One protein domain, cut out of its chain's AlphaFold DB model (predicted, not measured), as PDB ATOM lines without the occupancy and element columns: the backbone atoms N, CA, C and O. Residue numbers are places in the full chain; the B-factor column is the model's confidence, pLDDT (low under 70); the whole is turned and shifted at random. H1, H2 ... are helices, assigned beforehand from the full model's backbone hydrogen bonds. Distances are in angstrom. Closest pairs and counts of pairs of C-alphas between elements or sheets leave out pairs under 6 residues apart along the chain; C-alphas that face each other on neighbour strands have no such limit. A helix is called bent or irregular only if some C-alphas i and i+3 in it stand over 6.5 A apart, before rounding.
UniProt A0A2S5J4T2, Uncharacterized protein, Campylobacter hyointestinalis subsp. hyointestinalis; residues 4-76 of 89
ATOM      1  N   GLY A   4       8.397 -55.140  39.258       92.88
ATOM      2  CA  GLY A   4       9.414 -54.529  40.130       92.88
ATOM      3  C   GLY A   4       9.311 -54.955  41.600       92.88
ATOM      4  O   GLY A   4      10.318 -55.331  42.195       92.88
ATOM      5  N   CYS A   5       8.093 -55.039  42.151       93.94
ATOM      6  CA  CYS A   5       7.871 -55.543  43.513       93.94
ATOM      7  C   CYS A   5       8.378 -56.981  43.698       93.94
ATOM      8  O   CYS A   5       9.041 -57.283  44.685       93.94
ATOM      9  N   LEU A   6       8.087 -57.867  42.738       96.44
ATOM     10  CA  LEU A   6       8.512 -59.267  42.780       96.44
ATOM     11  C   LEU A   6      10.036 -59.385  42.679       96.44
ATOM     12  O   LEU A   6      10.649 -60.189  43.376       96.44
ATOM     13  N   TRP A   7      10.664 -58.598  41.807       96.94
ATOM     14  CA  TRP A   7      12.116 -58.602  41.649       96.94
ATOM     15  C   TRP A   7      12.830 -58.069  42.891       96.94
ATOM     16  O   TRP A   7      13.786 -58.696  43.345       96.94
ATOM     17  N   LEU A   8      12.324 -56.990  43.489       97.06
ATOM     18  CA  LEU A   8      12.833 -56.448  44.746       97.06
ATOM     19  C   LEU A   8      12.721 -57.469  45.891       97.06
ATOM     20  O   LEU A   8      13.685 -57.681  46.629       97.06
ATOM     21  N   ASP A   9      11.576 -58.150  45.999       97.75
ATOM     22  CA  ASP A   9      11.363 -59.192  47.007       97.75
ATOM     23  C   ASP A   9      12.302 -60.387  46.800       97.75
ATOM     24  O   ASP A   9      12.926 -60.854  47.749       97.75
ATOM     25  N   ASN A  10      12.511 -60.816  45.553       97.62
ATOM     26  CA  ASN A  10      13.468 -61.876  45.232       97.62
ATOM     27  C   ASN A  10      14.903 -61.515  45.647       97.62
ATOM     28  O   ASN A  10      15.634 -62.383  46.124       97.62
ATOM     29  N   VAL A  11      15.330 -60.261  45.467       97.62
ATOM     30  CA  VAL A  11      16.660 -59.806  45.913       97.62
ATOM     31  C   VAL A  11      16.741 -59.801  47.441       97.62
ATOM     32  O   VAL A  11      17.715 -60.304  48.001       97.62
ATOM     33  N   SER A  12      15.695 -59.323  48.121       98.25
ATOM     34  CA  SER A  12      15.594 -59.375  49.584       98.25
ATOM     35  C   SER A  12      15.707 -60.804  50.118       98.25
ATOM     36  O   SER A  12      16.522 -61.073  51.000       98.25
ATOM     37  N   GLN A  13      14.956 -61.740  49.535       98.12
ATOM     38  CA  GLN A  13      14.977 -63.149  49.921       98.12
ATOM     39  C   GLN A  13      16.344 -63.798  49.680       98.12
ATOM     40  O   GLN A  13      16.819 -64.554  50.520       98.12
ATOM     41  N   LYS A  14      17.026 -63.469  48.576       97.88
ATOM     42  CA  LYS A  14      18.379 -63.983  48.298       97.88
ATOM     43  C   LYS A  14      19.434 -63.503  49.301       97.88
ATOM     44  O   LYS A  14      20.400 -64.220  49.530       97.88
ATOM     45  N   ILE A  15      19.295 -62.290  49.839       97.69
ATOM     46  CA  ILE A  15      20.321 -61.655  50.688       97.69
ATOM     47  C   ILE A  15      20.041 -61.860  52.175       97.69
ATOM     48  O   ILE A  15      20.971 -62.049  52.957       97.69
ATOM     49  N   TYR A  16      18.772 -61.787  52.568       97.81
ATOM     50  CA  TYR A  16      18.351 -61.788  53.965       97.81
ATOM     51  C   TYR A  16      17.442 -62.960  54.338       97.81
ATOM     52  O   TYR A  16      17.113 -63.062  55.515       97.81
ATOM     53  N   GLU A  17      17.019 -63.804  53.386       98.19
ATOM     54  CA  GLU A  17      16.031 -64.886  53.600       98.19
ATOM     55  C   GLU A  17      14.710 -64.384  54.216       98.19
ATOM     56  O   GLU A  17      13.982 -65.106  54.899       98.19
ATOM     57  N   ILE A  18      14.415 -63.100  53.998       98.12
ATOM     58  CA  ILE A  18      13.245 -62.396  54.511       98.12
ATOM     59  C   ILE A  18      12.633 -61.599  53.354       98.12
ATOM     60  O   ILE A  18      13.348 -60.999  52.546       98.12
ATOM     61  N   SER A  19      11.302 -61.573  53.284       98.25
ATOM     62  CA  SER A  19      10.569 -60.746  52.317       98.25
ATOM     63  C   SER A  19      10.851 -59.259  52.543       98.25
ATOM     64  O   SER A  19      10.950 -58.812  53.686       98.25
ATOM     65  N   PHE A  20      10.938 -58.480  51.464       97.94
ATOM     66  CA  PHE A  20      11.313 -57.065  51.504       97.94
ATOM     67  C   PHE A  20      10.443 -56.250  52.472       97.94
ATOM     68  O   PHE A  20      10.952 -55.430  53.237       97.94
ATOM     69  N   ILE A  21       9.135 -56.518  52.495       97.25
ATOM     70  CA  ILE A  21       8.176 -55.800  53.349       97.25
ATOM     71  C   ILE A  21       8.374 -56.061  54.849       97.25
ATOM     72  O   ILE A  21       7.893 -55.286  55.667       97.25
ATOM     73  N   ASN A  22       9.082 -57.136  55.207       98.19
ATOM     74  CA  ASN A  22       9.334 -57.540  56.591       98.19
ATOM     75  C   ASN A  22      10.734 -57.135  57.082       98.19
ATOM     76  O   ASN A  22      11.098 -57.430  58.221       98.19
ATOM     77  N   LEU A  23      11.541 -56.502  56.229       98.25
ATOM     78  CA  LEU A  23      12.826 -55.932  56.618       98.25
ATOM     79  C   LEU A  23      12.635 -54.641  57.424       98.25
ATOM     80  O   LEU A  23      11.700 -53.881  57.188       98.25
ATOM     81  N   ASP A  24      13.578 -54.352  58.323       98.25
ATOM     82  CA  ASP A  24      13.694 -53.015  58.899       98.25
ATOM     83  C   ASP A  24      14.143 -51.992  57.842       98.25
ATOM     84  O   ASP A  24      14.789 -52.339  56.847       98.25
ATOM     85  N   GLU A  25      13.838 -50.717  58.081       97.56
ATOM     86  CA  GLU A  25      14.079 -49.616  57.142       97.56
ATOM     87  C   GLU A  25      15.539 -49.544  56.660       97.56
ATOM     88  O   GLU A  25      15.805 -49.329  55.476       97.56
ATOM     89  N   ASN A  26      16.517 -49.803  57.537       98.19
ATOM     90  CA  ASN A  26      17.927 -49.765  57.140       98.19
ATOM     91  C   ASN A  26      18.262 -50.872  56.138       98.19
ATOM     92  O   ASN A  26      19.064 -50.664  55.225       98.19
ATOM     93  N   ARG A  27      17.679 -52.063  56.302       98.38
ATOM     94  CA  ARG A  27      17.858 -53.172  55.356       98.38
ATOM     95  C   ARG A  27      17.083 -52.938  54.066       98.38
ATOM     96  O   ARG A  27      17.637 -53.208  53.003       98.38
ATOM     97  N   GLN A  28      15.877 -52.374  54.131       98.19
ATOM     98  CA  GLN A  28      15.129 -51.971  52.935       98.19
ATOM     99  C   GLN A  28      15.935 -50.977  52.094       98.19
ATOM    100  O   GLN A  28      16.159 -51.216  50.908       98.19
ATOM    101  N   ASN A  29      16.484 -49.934  52.722       97.62
ATOM    102  CA  ASN A  29      17.326 -48.942  52.053       97.62
ATOM    103  C   ASN A  29      18.587 -49.560  51.434       97.62
ATOM    104  O   ASN A  29      19.010 -49.156  50.350       97.62
ATOM    105  N   LYS A  30      19.190 -50.570  52.074       98.12
ATOM    106  CA  LYS A  30      20.315 -51.313  51.483       98.12
ATOM    107  C   LYS A  30      19.907 -52.075  50.225       98.12
ATOM    108  O   LYS A  30      20.633 -51.998  49.239       98.12
ATOM    109  N   ILE A  31      18.771 -52.775  50.245       98.19
ATOM    110  CA  ILE A  31      18.270 -53.501  49.069       98.19
ATOM    111  C   ILE A  31      17.939 -52.531  47.933       98.19
ATOM    112  O   ILE A  31      18.367 -52.772  46.811       98.19
ATOM    113  N   ILE A  32      17.255 -51.416  48.217       97.44
ATOM    114  CA  ILE A  32      16.929 -50.387  47.215       97.44
ATOM    115  C   ILE A  32      18.205 -49.855  46.550       97.44
ATOM    116  O   ILE A  32      18.319 -49.873  45.328       97.44
ATOM    117  N   ASN A  33      19.194 -49.439  47.346       97.62
ATOM    118  CA  ASN A  33      20.461 -48.928  46.815       97.62
ATOM    119  C   ASN A  33      21.227 -49.979  46.003       97.62
ATOM    120  O   ASN A  33      21.870 -49.643  45.010       97.62
ATOM    121  N   LEU A  34      21.162 -51.248  46.417       97.88
ATOM    122  CA  LEU A  34      21.779 -52.349  45.690       97.88
ATOM    123  C   LEU A  34      21.129 -52.541  44.317       97.88
ATOM    124  O   LEU A  34      21.838 -52.571  43.317       97.88
ATOM    125  N   VAL A  35      19.796 -52.629  44.252       97.56
ATOM    126  CA  VAL A  35      19.113 -52.853  42.971       97.56
ATOM    127  C   VAL A  35      19.264 -51.657  42.036       97.56
ATOM    128  O   VAL A  35      19.492 -51.866  40.857       97.56
ATOM    129  N   ILE A  36      19.248 -50.415  42.539       97.31
ATOM    130  CA  ILE A  36      19.532 -49.225  41.713       97.31
ATOM    131  C   ILE A  36      20.897 -49.345  41.028       97.31
ATOM    132  O   ILE A  36      21.050 -48.958  39.872       97.31
ATOM    133  N   LYS A  37      21.897 -49.868  41.744       97.00
ATOM    134  CA  LYS A  37      23.261 -49.987  41.238       97.00
ATOM    135  C   LYS A  37      23.430 -51.149  40.257       97.00
ATOM    136  O   LYS A  37      24.122 -50.993  39.253       97.00
ATOM    137  N   ASP A  38      22.858 -52.303  40.581       96.56
ATOM    138  CA  ASP A  38      23.214 -53.567  39.933       96.56
ATOM    139  C   ASP A  38      22.153 -54.050  38.928       96.56
ATOM    140  O   ASP A  38      22.446 -54.884  38.071       96.56
ATOM    141  N   GLU A  39      20.929 -53.517  38.986       96.06
ATOM    142  CA  GLU A  39      19.791 -53.995  38.203       96.06
ATOM    143  C   GLU A  39      19.263 -52.927  37.234       96.06
ATOM    144  O   GLU A  39      18.752 -51.880  37.630       96.06
ATOM    145  N   SER A  40      19.279 -53.224  35.932       94.94
ATOM    146  CA  SER A  40      18.872 -52.272  34.882       94.94
ATOM    147  C   SER A  40      17.392 -51.867  34.915       94.94
ATOM    148  O   SER A  40      17.015 -50.861  34.319       94.94
ATOM    149  N   TRP A  41      16.538 -52.640  35.590       94.75
ATOM    150  CA  TRP A  41      15.113 -52.334  35.736       94.75
ATOM    151  C   TRP A  41      14.815 -51.371  36.892       94.75
ATOM    152  O   TRP A  41      13.732 -50.781  36.916       94.75
ATOM    153  N   ALA A  42      15.725 -51.250  37.861       96.00
ATOM    154  CA  ALA A  42      15.418 -50.670  39.163       96.00
ATOM    155  C   ALA A  42      15.222 -49.159  39.109       96.00
ATOM    156  O   ALA A  42      14.228 -48.671  39.640       96.00
ATOM    157  N   GLU A  43      16.118 -48.428  38.444       95.19
ATOM    158  CA  GLU A  43      16.067 -46.962  38.397       95.19
ATOM    159  C   GLU A  43      14.743 -46.458  37.808       95.19
ATOM    160  O   GLU A  43      14.033 -45.691  38.454       95.19
ATOM    161  N   GLY A  44      14.361 -46.956  36.627       94.88
ATOM    162  CA  GLY A  44      13.106 -46.567  35.980       94.88
ATOM    163  C   GLY A  44      11.874 -46.963  36.795       94.88
ATOM    164  O   GLY A  44      10.954 -46.170  36.952       94.88
ATOM    165  N   TRP A  45      11.870 -48.164  37.380       95.50
ATOM    166  CA  TRP A  45      10.738 -48.601  38.198       95.50
ATOM    167  C   TRP A  45      10.594 -47.785  39.491       95.50
ATOM    168  O   TRP A  45       9.482 -47.412  39.851       95.50
ATOM    169  N   ILE A  46      11.698 -47.475  40.178       94.56
ATOM    170  CA  ILE A  46      11.684 -46.638  41.388       94.56
ATOM    171  C   ILE A  46      11.270 -45.209  41.042       94.56
ATOM    172  O   ILE A  46      10.491 -44.613  41.781       94.56
ATOM    173  N   TYR A  47      11.741 -44.678  39.912       95.50
ATOM    174  CA  TYR A  47      11.289 -43.391  39.396       95.50
ATOM    175  C   TYR A  47       9.765 -43.370  39.211       95.50
ATOM    176  O   TYR A  47       9.108 -42.489  39.760       95.50
ATOM    177  N   ASP A  48       9.194 -44.376  38.543       95.00
ATOM    178  CA  ASP A  48       7.741 -44.485  38.359       95.00
ATOM    179  C   ASP A  48       6.999 -44.549  39.708       95.00
ATOM    180  O   ASP A  48       5.980 -43.886  39.893       95.00
ATOM    181  N   MET A  49       7.523 -45.296  40.692       93.88
ATOM    182  CA  MET A  49       6.930 -45.354  42.038       93.88
ATOM    183  C   MET A  49       6.950 -43.991  42.735       93.88
ATOM    184  O   MET A  49       5.957 -43.602  43.350       93.88
ATOM    185  N   LEU A  50       8.051 -43.242  42.629       94.75
ATOM    186  CA  LEU A  50       8.149 -41.896  43.194       94.75
ATOM    187  C   LEU A  50       7.193 -40.920  42.503       94.75
ATOM    188  O   LEU A  50       6.593 -40.088  43.187       94.75
ATOM    189  N   VAL A  51       7.012 -41.040  41.185       95.50
ATOM    190  CA  VAL A  51       6.018 -40.266  40.433       95.50
ATOM    191  C   VAL A  51       4.614 -40.578  40.945       95.50
ATOM    192  O   VAL A  51       3.918 -39.652  41.347       95.50
ATOM    193  N   PHE A  52       4.223 -41.849  41.053       91.69
ATOM    194  CA  PHE A  52       2.889 -42.213  41.550       91.69
ATOM    195  C   PHE A  52       2.647 -41.780  42.998       91.69
ATOM    196  O   PHE A  52       1.567 -41.287  43.318       91.69
ATOM    197  N   CYS A  53       3.645 -41.910  43.878       92.00
ATOM    198  CA  CYS A  53       3.555 -41.383  45.241       92.00
ATOM    199  C   CYS A  53       3.367 -39.861  45.234       92.00
ATOM    200  O   CYS A  53       2.543 -39.338  45.980       92.00
ATOM    201  N   SER A  54       4.097 -39.156  44.371       93.00
ATOM    202  CA  SER A  54       3.983 -37.703  44.229       93.00
ATOM    203  C   SER A  54       2.606 -37.297  43.702       93.00
ATOM    204  O   SER A  54       1.989 -36.397  44.257       93.00
ATOM    205  N   GLU A  55       2.078 -37.981  42.686       91.56
ATOM    206  CA  GLU A  55       0.732 -37.733  42.156       91.56
ATOM    207  C   GLU A  55      -0.351 -37.999  43.207       91.56
ATOM    208  O   GLU A  55      -1.265 -37.192  43.375       91.56
ATOM    209  N   ALA A  56      -0.224 -39.089  43.968       91.00
ATOM    210  CA  ALA A  56      -1.160 -39.429  45.033       91.00
ATOM    211  C   ALA A  56      -1.153 -38.403  46.178       91.00
ATOM    212  O   ALA A  56      -2.204 -38.143  46.764       91.00
ATOM    213  N   VAL A  57       0.011 -37.824  46.495       93.25
ATOM    214  CA  VAL A  57       0.168 -36.860  47.595       93.25
ATOM    215  C   VAL A  57      -0.180 -35.434  47.174       93.25
ATOM    216  O   VAL A  57      -0.844 -34.723  47.929       93.25
ATOM    217  N   PHE A  58       0.278 -34.995  46.002       91.81
ATOM    218  CA  PHE A  58       0.183 -33.599  45.568       91.81
ATOM    219  C   PHE A  58      -0.995 -33.322  44.641       91.81
ATOM    220  O   PHE A  58      -1.377 -32.158  44.513       91.81
ATOM    221  N   GLY A  59      -1.560 -34.351  44.004       91.00
ATOM    222  CA  GLY A  59      -2.697 -34.202  43.106       91.00
ATOM    223  C   GLY A  59      -3.853 -33.469  43.780       91.00
ATOM    224  O   GLY A  59      -4.141 -33.680  44.960       91.00
ATOM    225  N   ASP A  60      -4.507 -32.584  43.034       89.88
ATOM    226  CA  ASP A  60      -5.690 -31.897  43.539       89.88
ATOM    227  C   ASP A  60      -6.857 -32.902  43.620       89.88
ATOM    228  O   ASP A  60      -7.144 -33.572  42.613       89.88
ATOM    229  N   PRO A  61      -7.533 -33.026  44.782       89.88
ATOM    230  CA  PRO A  61      -8.665 -33.931  44.959       89.88
ATOM    231  C   PRO A  61      -9.765 -33.774  43.906       89.88
ATOM    232  O   PRO A  61     -10.478 -34.735  43.611       89.88
ATOM    233  N   ILE A  62      -9.892 -32.593  43.291       89.50
ATOM    234  CA  ILE A  62     -10.894 -32.342  42.253       89.50
ATOM    235  C   ILE A  62     -10.723 -33.215  41.001       89.50
ATOM    236  O   ILE A  62     -11.699 -33.471  40.297       89.50
ATOM    237  N   TYR A  63      -9.508 -33.709  40.735       88.19
ATOM    238  CA  TYR A  63      -9.218 -34.623  39.624       88.19
ATOM    239  C   TYR A  63      -9.293 -36.104  40.025       88.19
ATOM    240  O   TYR A  63      -8.910 -36.971  39.243       88.19
ATOM    241  N   GLY A  64      -9.781 -36.416  41.230       85.06
ATOM    242  CA  GLY A  64      -9.909 -37.790  41.728       85.06
ATOM    243  C   GLY A  64      -8.613 -38.400  42.276       85.06
ATOM    244  O   GLY A  64      -8.605 -39.577  42.632       85.06
ATOM    245  N   ALA A  65      -7.533 -37.618  42.365       87.12
ATOM    246  CA  ALA A  65      -6.338 -37.956  43.141       87.12
ATOM    247  C   ALA A  65      -6.543 -37.615  44.632       87.12
ATOM    248  O   ALA A  65      -7.612 -37.139  45.002       87.12
ATOM    249  N   ASN A  66      -5.536 -37.861  45.485       89.88
ATOM    250  CA  ASN A  66      -5.461 -37.352  46.867       89.88
ATOM    251  C   ASN A  66      -6.805 -37.386  47.630       89.88
ATOM    252  O   ASN A  66      -7.295 -36.369  48.129       89.88
ATOM    253  N   ILE A  67      -7.434 -38.565  47.653       86.44
ATOM    254  CA  ILE A  67      -8.779 -38.760  48.207       86.44
ATOM    255  C   ILE A  67      -8.816 -38.249  49.652       86.44
ATOM    256  O   ILE A  67      -7.908 -38.526  50.444       86.44
ATOM    257  N   ASP A  68      -9.864 -37.490  49.972       89.12
ATOM    258  CA  ASP A  68     -10.068 -36.822  51.261       89.12
ATOM    259  C   ASP A  68      -8.912 -35.900  51.687       89.12
ATOM    260  O   ASP A  68      -8.730 -35.658  52.882       89.12
ATOM    261  N   GLU A  69      -8.115 -35.393  50.739       91.25
ATOM    262  CA  GLU A  69      -6.956 -34.525  50.991       91.25
ATOM    263  C   GLU A  69      -5.891 -35.183  51.890       91.25
ATOM    264  O   GLU A  69      -5.113 -34.493  52.547       91.25
ATOM    265  N   ASN A  70      -5.847 -36.518  51.977       91.75
ATOM    266  CA  ASN A  70      -4.966 -37.222  52.917       91.75
ATOM    267  C   ASN A  70      -3.476 -36.924  52.686       91.75
ATOM    268  O   ASN A  70      -2.731 -36.736  53.647       91.75
ATOM    269  N   GLY A  71      -3.048 -36.833  51.428       92.00
ATOM    270  CA  GLY A  71      -1.693 -36.439  51.053       92.00
ATOM    271  C   GLY A  71      -1.370 -34.999  51.448       92.00
ATOM    272  O   GLY A  71      -0.321 -34.736  52.031       92.00
ATOM    273  N   TRP A  72      -2.307 -34.077  51.225       93.06
ATOM    274  CA  TRP A  72      -2.168 -32.675  51.633       93.06
ATOM    275  C   TRP A  72      -2.111 -32.515  53.150       93.06
ATOM    276  O   TRP A  72      -1.240 -31.812  53.660       93.06
ATOM    277  N   LYS A  73      -2.978 -33.217  53.883       92.56
ATOM    278  CA  LYS A  73      -2.955 -33.270  55.349       92.56
ATOM    279  C   LYS A  73      -1.623 -33.813  55.860       92.56
ATOM    280  O   LYS A  73      -1.051 -33.230  56.776       92.56
ATOM    281  N   TYR A  74      -1.107 -34.881  55.246       92.31
ATOM    282  CA  TYR A  74       0.175 -35.484  55.613       92.31
ATOM    283  C   TYR A  74       1.342 -34.491  55.513       92.31
ATOM    284  O   TYR A  74       2.176 -34.432  56.414       92.31
ATOM    285  N   ILE A  75       1.377 -33.666  54.462       93.19
ATOM    286  CA  ILE A  75       2.446 -32.674  54.255       93.19
ATOM    287  C   ILE A  75       2.126 -31.285  54.828       93.19
ATOM    288  O   ILE A  75       2.889 -30.351  54.594       93.19
ATOM    289  N   SER A  76       1.015 -31.127  55.558       93.25
ATOM    290  CA  SER A  76       0.530 -29.821  56.042       93.25
ATOM    291  C   SER A  76       0.411 -28.774  54.922       93.25
ATOM    292  O   SER A  76       0.837 -27.630  55.073       93.25
TER     293      SER A  76
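AT A GLANCE: This is residues 4 to 76 of the 89 residues of an uncharacterized protein of Campylobacter hyointestinalis subsp. hyointestinalis (UniProt A0A2S5J4T2). The long helix H3 runs like a bar between two ends of an elongated domain: at its first end stands a pair of steeply crossed helices, H1 and H2, and at its last end a small head made of the short helix H4 and the link of residues 59 to 66 before it. H2 and H3 meet at a corner, and the length of the whole comes from H3 leading away from the H1 and H2 pair, with H4 set across its far end. The printed part has 73 residues with four named helices, in the order H1, H2, H3, H4 along the chain, and no named strand; the class is all helix, with 52 residues in the helices. It is loose, with a radius of gyration of the C-alphas of 15.1 A, and its C-alphas span 43 by 24 by 18 A along their three main axes.

IN THESE COORDINATES: The longest helix, H3, takes residues 42 to 58 and measures 23.8 A from first to last C-alpha. It runs from C-alpha 42 at (15.418, -50.670, 39.163) to C-alpha 58 at (0.183, -33.599, 45.568), with x falling and y rising along the way. Before it comes H2, residues 25 to 38, 19.9 A from first to last C-alpha; its z falls from 57.142 at C-alpha 25 to 39.933 at C-alpha 38. H1 holds residues 4 to 16, is 18.0 A long between its end C-alphas, and begins at C-alpha 4, (9.414, -54.529, 40.130). After H3 comes H4, residues 67 to 74, 12.1 A from first to last C-alpha, which ends at C-alpha 74, (0.175, -35.484, 55.613). H4 is irregular: its C-alphas 68 and 71 are 8.4 A apart.

HOW THE PARTS SIT: At its first end H3 and H2 only just touch, with 3 pairs of C-alphas within 8 A, and they touch only at the corner by their link. H3 touches H2 with residues 42 to 43 alone, and H2 touches H3 with residues 35 to 36 alone; the closest C-alphas of the two are those of Ile 36 and Ala 42, 5.1 A apart. The two helices run opposite ways at a steep tilt of 51 degrees. H2 also touches H1, through residues 31 to 35 of H2 and residues 8 to 12 of H1; the closest C-alphas are those of Ser 12 and Ile 31, 6.5 A apart. H1 and H2 run opposite ways at a steep tilt of 69.6 degrees, only just short of about perpendicular. H1 and H3 are close but not clearly touching, with the C-alphas of Gly 4 and Trp 45 the closest at 6.4 A. At the other end, residues 56 to 58 of H3 touch H4, and the closest C-alphas, those of Val 57 and Gly 71, are 3.9 A apart. The lines of H3 and H4 are about perpendicular, at 77 degrees. H4 is apart from H1 and from H2. In H1, H2 and H3 every backbone O i to N i+4 pair is within hydrogen-bond range, while in H4 it is 2 of 4, beside 3 of 5 O i to N i+3 pairs.

THE WHOLE: The two C-alphas farthest apart are those of Glu 17 and Ile 62, at 43.7 A, and the first and last printed C-alphas, of Gly 4 and Ser 76, are 30.7 A apart. The printed part runs from residue 4 to residue 76 without a cut. The link from H2 to H3 is tight, with 3 residues; those from H1 to H2 and from H3 to H4 are short, with 8 residues each, and no link is long. The mean pLDDT of the printed part is 94.8, and no printed residue is under 70; H4 has a mean of 91.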